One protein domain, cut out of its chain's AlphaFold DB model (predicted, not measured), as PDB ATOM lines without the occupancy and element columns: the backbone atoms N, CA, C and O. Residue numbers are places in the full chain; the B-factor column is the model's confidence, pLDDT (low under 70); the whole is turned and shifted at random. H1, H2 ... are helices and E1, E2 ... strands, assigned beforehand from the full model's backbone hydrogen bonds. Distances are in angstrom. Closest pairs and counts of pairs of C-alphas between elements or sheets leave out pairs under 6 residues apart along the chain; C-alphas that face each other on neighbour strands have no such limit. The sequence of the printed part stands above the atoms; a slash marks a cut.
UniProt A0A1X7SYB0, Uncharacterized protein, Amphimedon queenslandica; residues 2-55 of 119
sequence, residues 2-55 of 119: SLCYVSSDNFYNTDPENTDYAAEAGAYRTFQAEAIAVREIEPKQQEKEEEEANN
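AT A GLANCE: This is residues 2 to 55 of the 119 residues of an uncharacterized protein of Amphimedon queenslandica (UniProt A0A1X7SYB0). What is the shape? A small antiparallel hairpin, E1 and E2, is joined by a short link to one long helix, H1, whose residues 37 to 54 stick out; residues 2 to 7 stick out as a tail. What makes it up? The printed part has 54 residues, with E1, E2 and H1 in that order, of mixed class. It is extended, with a radius of gyration of the C-alphas of 17.1 A and spans of 54 by 35 by 14 A.

IN THESE COORDINATES: Where are the strands? E1 is residues 12 to 15, from C-alpha 12 at (130.056, 92.036, 74.436); E2 is residues 20 to 23. Where is the helix? H1, residues 30 to 54, spans 36.8 A, ending with C-alpha 54 at (112.239, 128.929, 90.468).

HOW THE PARTS SIT: How do the strands pair? In the hairpin E1 and E2 are antiparallel at 141 degrees, and N 13 and O 22 are within hydrogen-bond range at 2.8 A. And H1? E1 and H1 are apart. In H1, 18 of 21 O i to N i+4 pairs are within range.

THE WHOLE: How far does it reach? The two farthest C-alphas, of Ser 7 and Asn 55, are 53.7 A apart. Is it continuous and confident? The printed part has no cut, and no link is long. Residues 2 to 10 and 24 to 26 have pLDDT under 70.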
ATOM      1  N   SER A   2     127.454  81.841  98.990       31.12
ATOM      2  CA  SER A   2     126.760  81.219  97.852       31.12
ATOM      3  C   SER A   2     127.581  81.498  96.594       31.12
ATOM      4  O   SER A   2     127.726  82.657  96.211       31.12
ATOM      5  N   LEU A   3     128.193  80.466  96.012       41.22
ATOM      6  CA  LEU A   3     128.855  80.578  94.715       41.22
ATOM      7  C   LEU A   3     127.783  80.818  93.646       41.22
ATOM      8  O   LEU A   3     126.956  79.946  93.387       41.22
ATOM      9  N   CYS A   4     127.807  81.992  93.016       42.72
ATOM     10  CA  CYS A   4     127.053  82.251  91.794       42.72
ATOM     11  C   CYS A   4     127.693  81.441  90.655       42.72
ATOM     12  O   CYS A   4     128.676  81.866  90.055       42.72
ATOM     13  N   TYR A   5     127.173  80.242  90.396       51.09
ATOM     14  CA  TYR A   5     127.471  79.486  89.185       51.09
ATOM     15  C   TYR A   5     126.403  79.857  88.156       51.09
ATOM     16  O   TYR A   5     125.266  79.403  88.262       51.09
ATOM     17  N   VAL A   6     126.736  80.720  87.197       54.88
ATOM     18  CA  VAL A   6     125.830  81.042  86.090       54.88
ATOM     19  C   VAL A   6     126.506  80.632  84.792       54.88
ATOM     20  O   VAL A   6     127.424  81.279  84.299       54.88
ATOM     21  N   SER A   7     126.051  79.500  84.268       55.00
ATOM     22  CA  SER A   7     126.322  78.997  82.926       55.00
ATOM     23  C   SER A   7     125.507  79.801  81.906       55.00
ATOM     24  O   SER A   7     124.487  79.326  81.404       55.00
ATOM     25  N   SER A   8     125.882  81.052  81.661       61.62
ATOM     26  CA  SER A   8     125.273  81.884  80.617       61.62
ATOM     27  C   SER A   8     126.369  82.608  79.845       61.62
ATOM     28  O   SER A   8     127.258  83.206  80.450       61.62
ATOM     29  N   ASP A   9     126.325  82.503  78.517       64.62
ATOM     30  CA  ASP A   9     127.280  83.159  77.625       64.62
ATOM     31  C   ASP A   9     127.009  84.669  77.613       64.62
ATOM     32  O   ASP A   9     125.951  85.124  77.176       64.62
ATOM     33  N   ASN A  10     127.971  85.446  78.114       65.06
ATOM     34  CA  ASN A  10     127.910  86.905  78.115       65.06
ATOM     35  C   ASN A  10     128.571  87.447  76.842       65.06
ATOM     36  O   ASN A  10     129.791  87.350  76.683       65.06
ATOM     37  N   PHE A  11     127.772  88.038  75.953       70.25
ATOM     38  CA  PHE A  11     128.243  88.672  74.720       70.25
ATOM     39  C   PHE A  11     128.527  90.163  74.940       70.25
ATOM     40  O   PHE A  11     127.770  90.859  75.625       70.25
ATOM     41  N   TYR A  12     129.636  90.640  74.367       77.56
ATOM     42  CA  TYR A  12     130.056  92.036  74.436       77.56
ATOM     43  C   TYR A  12     130.187  92.631  73.037       77.56
ATOM     44  O   TYR A  12     130.964  92.136  72.219       77.56
ATOM     45  N   ASN A  13     129.491  93.737  72.805       80.62
ATOM     46  CA  ASN A  13     129.621  94.537  71.597       80.62
ATOM     47  C   ASN A  13     130.632  95.649  71.791       80.62
ATOM     48  O   ASN A  13     130.705  96.238  72.861       80.62
ATOM     49  N   THR A  14     131.385  95.965  70.742       81.69
ATOM     50  CA  THR A  14     132.259  97.144  70.742       81.69
ATOM     51  C   THR A  14     131.420  98.372  70.409       81.69
ATOM     52  O   THR A  14     130.772  98.393  69.365       81.69
ATOM     53  N   ASP A  15     131.439  99.376  71.278       79.25
ATOM     54  CA  ASP A  15     130.812 100.674  71.059       79.25
ATOM     55  C   ASP A  15     131.872 101.679  70.557       79.25
ATOM     56  O   ASP A  15     132.780 102.057  71.309       79.25
ATOM     57  N   PRO A  16     131.810 102.097  69.277       83.00
ATOM     58  CA  PRO A  16     132.785 103.010  68.695       83.00
ATOM     59  C   PRO A  16     132.618 104.465  69.151       83.00
ATOM     60  O   PRO A  16     133.574 105.227  69.021       83.00
ATOM     61  N   GLU A  17     131.453 104.870  69.668       85.50
ATOM     62  CA  GLU A  17     131.236 106.253  70.115       85.50
ATOM     63  C   GLU A  17     131.863 106.500  71.488       85.50
ATOM     64  O   GLU A  17     132.480 107.540  71.714       85.50
ATOM     65  N   ASN A  18     131.751 105.518  72.387       77.50
ATOM     66  CA  ASN A  18     132.256 105.619  73.756       77.50
ATOM     67  C   ASN A  18     133.604 104.903  73.969       77.50
ATOM     68  O   ASN A  18     134.124 104.866  75.083       77.50
ATOM     69  N   THR A  19     134.194 104.320  72.918       82.38
ATOM     70  CA  THR A  19     135.453 103.549  72.996       82.38
ATOM     71  C   THR A  19     135.447 102.465  74.088       82.38
ATOM     72  O   THR A  19     136.469 102.197  74.716       82.38
ATOM     73  N   ASP A  20     134.297 101.833  74.326       81.44
ATOM     74  CA  ASP A  20     134.102 100.799  75.353       81.44
ATOM     75  C   ASP A  20     133.331  99.605  74.768       81.44
ATOM     76  O   ASP A  20     132.935  99.595  73.604       81.44
ATOM     77  N   TYR A  21     133.139  98.559  75.565       80.50
ATOM     78  CA  TYR A  21     132.360  97.385  75.221       80.50
ATOM     79  C   TYR A  21     131.042  97.342  76.015       80.50
ATOM     80  O   TYR A  21     131.045  97.274  77.248       80.50
ATOM     81  N   ALA A  22     129.914  97.294  75.311       76.31
ATOM     82  CA  ALA A  22     128.580  97.128  75.882       76.31
ATOM     83  C   ALA A  22     128.249  95.640  76.086       76.31
ATOM     84  O   ALA A  22     128.525  94.819  75.214       76.31
ATOM     85  N   ALA A  23     127.667  95.272  77.231       78.31
ATOM     86  CA  ALA A  23     127.193  93.908  77.489       78.31
ATOM     87  C   ALA A  23     125.751  93.740  76.975       78.31
ATOM     88  O   ALA A  23     124.900  94.571  77.281       78.31
ATOM     89  N   GLU A  24     125.465  92.685  76.207       67.44
ATOM     90  CA  GLU A  24     124.166  92.531  75.523       67.44
ATOM     91  C   GLU A  24     123.071  91.823  76.344       67.44
ATOM     92  O   GLU A  24     121.895  91.931  76.000       67.44
ATOM     93  N   ALA A  25     123.397  91.112  77.434       65.62
ATOM     94  CA  ALA A  25     122.385  90.379  78.203       65.62
ATOM     95  C   ALA A  25     122.718  90.214  79.696       65.62
ATOM     96  O   ALA A  25     123.681  89.549  80.062       65.62
ATOM     97  N   GLY A  26     121.865  90.775  80.564       67.50
ATOM     98  CA  GLY A  26     121.695  90.377  81.973       67.50
ATOM     99  C   GLY A  26     122.846  90.657  82.945       67.50
ATOM    100  O   GLY A  26     122.674  90.458  84.147       67.50
ATOM    101  N   ALA A  27     123.990  91.133  82.459       72.62
ATOM    102  CA  ALA A  27     125.167  91.432  83.257       72.62
ATOM    103  C   ALA A  27     125.545  92.909  83.125       72.62
ATOM    104  O   ALA A  27     125.735  93.419  82.023       72.62
ATOM    105  N   TYR A  28     125.709  93.579  84.263       73.31
ATOM    106  CA  TYR A  28     126.296  94.913  84.328       73.31
ATOM    107  C   TYR A  28     127.749  94.801  84.768       73.31
ATOM    108  O   TYR A  28     128.087  94.014  85.657       73.31
ATOM    109  N   ARG A  29     128.621  95.615  84.172       77.25
ATOM    110  CA  ARG A  29     129.973  95.807  84.707       77.25
ATOM    111  C   ARG A  29     129.880  96.642  85.978       77.25
ATOM    112  O   ARG A  29     129.005  97.497  86.082       77.25
ATOM    113  N   THR A  30     130.795  96.438  86.922       78.31
ATOM    114  CA  THR A  30     130.811  97.191  88.190       78.31
ATOM    115  C   THR A  30     130.790  98.705  87.962       78.31
ATOM    116  O   THR A  30     129.996  99.398  88.585       78.31
ATOM    117  N   PHE A  31     131.567  99.203  86.994       78.06
ATOM    118  CA  PHE A  31     131.584 100.626  86.635       78.06
ATOM    119  C   PHE A  31     130.316 101.098  85.906       78.06
ATOM    120  O   PHE A  31     129.919 102.247  86.050       78.06
ATOM    121  N   GLN A  32     129.658 100.226  85.133       78.25
ATOM    122  CA  GLN A  32     128.397 100.567  84.466       78.25
ATOM    123  C   GLN A  32     127.261 100.647  85.483       78.25
ATOM    124  O   GLN A  32     126.418 101.525  85.367       78.25
ATOM    125  N   ALA A  33     127.259  99.786  86.504       80.94
ATOM    126  CA  ALA A  33     126.291  99.862  87.594       80.94
ATOM    127  C   ALA A  33     126.407 101.189  88.362       80.94
ATOM    128  O   ALA A  33     125.395 101.832  88.630       80.94
ATOM    129  N   GLU A  34     127.633 101.633  88.653       81.69
ATOM    130  CA  GLU A  34     127.884 102.939  89.273       81.69
ATOM    131  C   GLU A  34     127.488 104.098  88.346       81.69
ATOM    132  O   GLU A  34     126.764 104.998  88.764       81.69
ATOM    133  N   ALA A  35     127.864 104.045  87.065       84.06
ATOM    134  CA  ALA A  35     127.505 105.072  86.086       84.06
ATOM    135  C   ALA A  35     125.987 105.184  85.860       84.06
ATOM    136  O   ALA A  35     125.465 106.288  85.715       84.06
ATOM    137  N   ILE A  36     125.261 104.062  85.850       82.00
ATOM    138  CA  ILE A  36     123.794 104.041  85.759       82.00
ATOM    139  C   ILE A  36     123.183 104.664  87.017       82.00
ATOM    140  O   ILE A  36     122.304 105.512  86.900       82.00
ATOM    141  N   ALA A  37     123.681 104.306  88.207       84.56
ATOM    142  CA  ALA A  37     123.203 104.885  89.459       84.56
ATOM    143  C   ALA A  37     123.392 106.410  89.489       84.56
ATOM    144  O   ALA A  37     122.454 107.137  89.807       84.56
ATOM    145  N   VAL A  38     124.567 106.908  89.091       85.56
ATOM    146  CA  VAL A  38     124.841 108.351  88.995       85.56
ATOM    147  C   VAL A  38     123.911 109.021  87.980       85.56
ATOM    148  O   VAL A  38     123.245 109.998  88.316       85.56
ATOM    149  N   ARG A  39     123.770 108.447  86.779       83.56
ATOM    150  CA  ARG A  39     122.916 108.986  85.707       83.56
ATOM    151  C   ARG A  39     121.433 109.056  86.079       83.56
ATOM    152  O   ARG A  39     120.712 109.876  85.523       83.56
ATOM    153  N   GLU A  40     120.954 108.212  86.988       85.12
ATOM    154  CA  GLU A  40     119.580 108.282  87.500       85.12
ATOM    155  C   GLU A  40     119.398 109.293  88.640       85.12
ATOM    156  O   GLU A  40     118.276 109.754  88.879       85.12
ATOM    157  N   ILE A  41     120.469 109.605  89.372       87.19
ATOM    158  CA  ILE A  41     120.458 110.519  90.519       87.19
ATOM    159  C   ILE A  41     120.611 111.970  90.055       87.19
ATOM    160  O   ILE A  41     119.839 112.819  90.496       87.19
ATOM    161  N   GLU A  42     121.547 112.241  89.144       88.56
ATOM    162  CA  GLU A  42     121.846 113.583  88.625       88.56
ATOM    163  C   GLU A  42     120.620 114.349  88.094       88.56
ATOM    164  O   GLU A  42     120.380 115.456  88.574       88.56
ATOM    165  N   PRO A  43     119.786 113.805  87.181       89.38
ATOM    166  CA  PRO A  43     118.641 114.550  86.660       89.38
ATOM    167  C   PRO A  43     117.609 114.839  87.753       89.38
ATOM    168  O   PRO A  43     117.043 115.923  87.796       89.38
ATOM    169  N   LYS A  44     117.417 113.916  88.703       85.00
ATOM    170  CA  LYS A  44     116.498 114.117  89.834       85.00
ATOM    171  C   LYS A  44     117.003 115.166  90.823       85.00
ATOM    172  O   LYS A  44     116.202 115.726  91.567       85.00
ATOM    173  N   GLN A  45     118.316 115.362  90.916       85.75
ATOM    174  CA  GLN A  45     118.906 116.432  91.718       85.75
ATOM    175  C   GLN A  45     118.765 117.770  90.996       85.75
ATOM    176  O   GLN A  45     118.271 118.718  91.595       85.75
ATOM    177  N   GLN A  46     119.079 117.809  89.701       87.94
ATOM    178  CA  GLN A  46     118.936 119.006  88.871       87.94
ATOM    179  C   GLN A  46     117.488 119.507  88.820       87.94
ATOM    180  O   GLN A  46     117.253 120.688  89.043       87.94
ATOM    181  N   GLU A  47     116.506 118.620  88.630       85.94
ATOM    182  CA  GLU A  47     115.082 118.987  88.657       85.94
ATOM    183  C   GLU A  47     114.683 119.639  89.992       85.94
ATOM    184  O   GLU A  47     113.987 120.651  90.006       85.94
ATOM    185  N   LYS A  48     115.173 119.118  91.126       84.06
ATOM    186  CA  LYS A  48     114.909 119.706  92.451       84.06
ATOM    187  C   LYS A  48     115.575 121.066  92.625       84.06
ATOM    188  O   LYS A  48     114.953 121.982  93.153       84.06
ATOM    189  N   GLU A  49     116.821 121.201  92.184       83.88
ATOM    190  CA  GLU A  49     117.556 122.466  92.240       83.88
ATOM    191  C   GLU A  49     116.889 123.538  91.365       83.88
ATOM    192  O   GLU A  49     116.775 124.693  91.776       83.88
ATOM    193  N   GLU A  50     116.380 123.164  90.190       85.31
ATOM    194  CA  GLU A  50     115.612 124.054  89.319       85.31
ATOM    195  C   GLU A  50     114.260 124.439  89.938       85.31
ATOM    196  O   GLU A  50     113.872 125.610  89.889       85.31
ATOM    197  N   GLU A  51     113.539 123.502  90.559       82.00
ATOM    198  CA  GLU A  51     112.296 123.787  91.290       82.00
ATOM    199  C   GLU A  51     112.525 124.747  92.470       82.00
ATOM    200  O   GLU A  51     111.744 125.682  92.679       82.00
ATOM    201  N   GLU A  52     113.619 124.567  93.212       82.81
ATOM    202  CA  GLU A  52     114.029 125.453  94.302       82.81
ATOM    203  C   GLU A  52     114.460 126.837  93.799       82.81
ATOM    204  O   GLU A  52     114.083 127.853  94.389       82.81
ATOM    205  N   ALA A  53     115.200 126.908  92.690       82.62
ATOM    206  CA  ALA A  53     115.633 128.171  92.095       82.62
ATOM    207  C   ALA A  53     114.455 128.984  91.537       82.62
ATOM    208  O   ALA A  53     114.434 130.214  91.637       82.62
ATOM    209  N   ASN A  54     113.452 128.301  90.982       88.38
ATOM    210  CA  ASN A  54     112.239 128.929  90.468       88.38
ATOM    211  C   ASN A  54     111.273 129.367  91.585       88.38
ATOM    212  O   ASN A  54     110.437 130.246  91.353       88.38
ATOM    213  N   ASN A  55     111.374 128.797  92.795       90.38
ATOM    214  CA  ASN A  55     110.506 129.124  93.924       90.38
ATOM    215  C   ASN A  55     111.295 129.474  95.206       90.38
ATOM    216  O   ASN A  55     111.664 128.587  95.981       90.38
TER     217      ASN A  55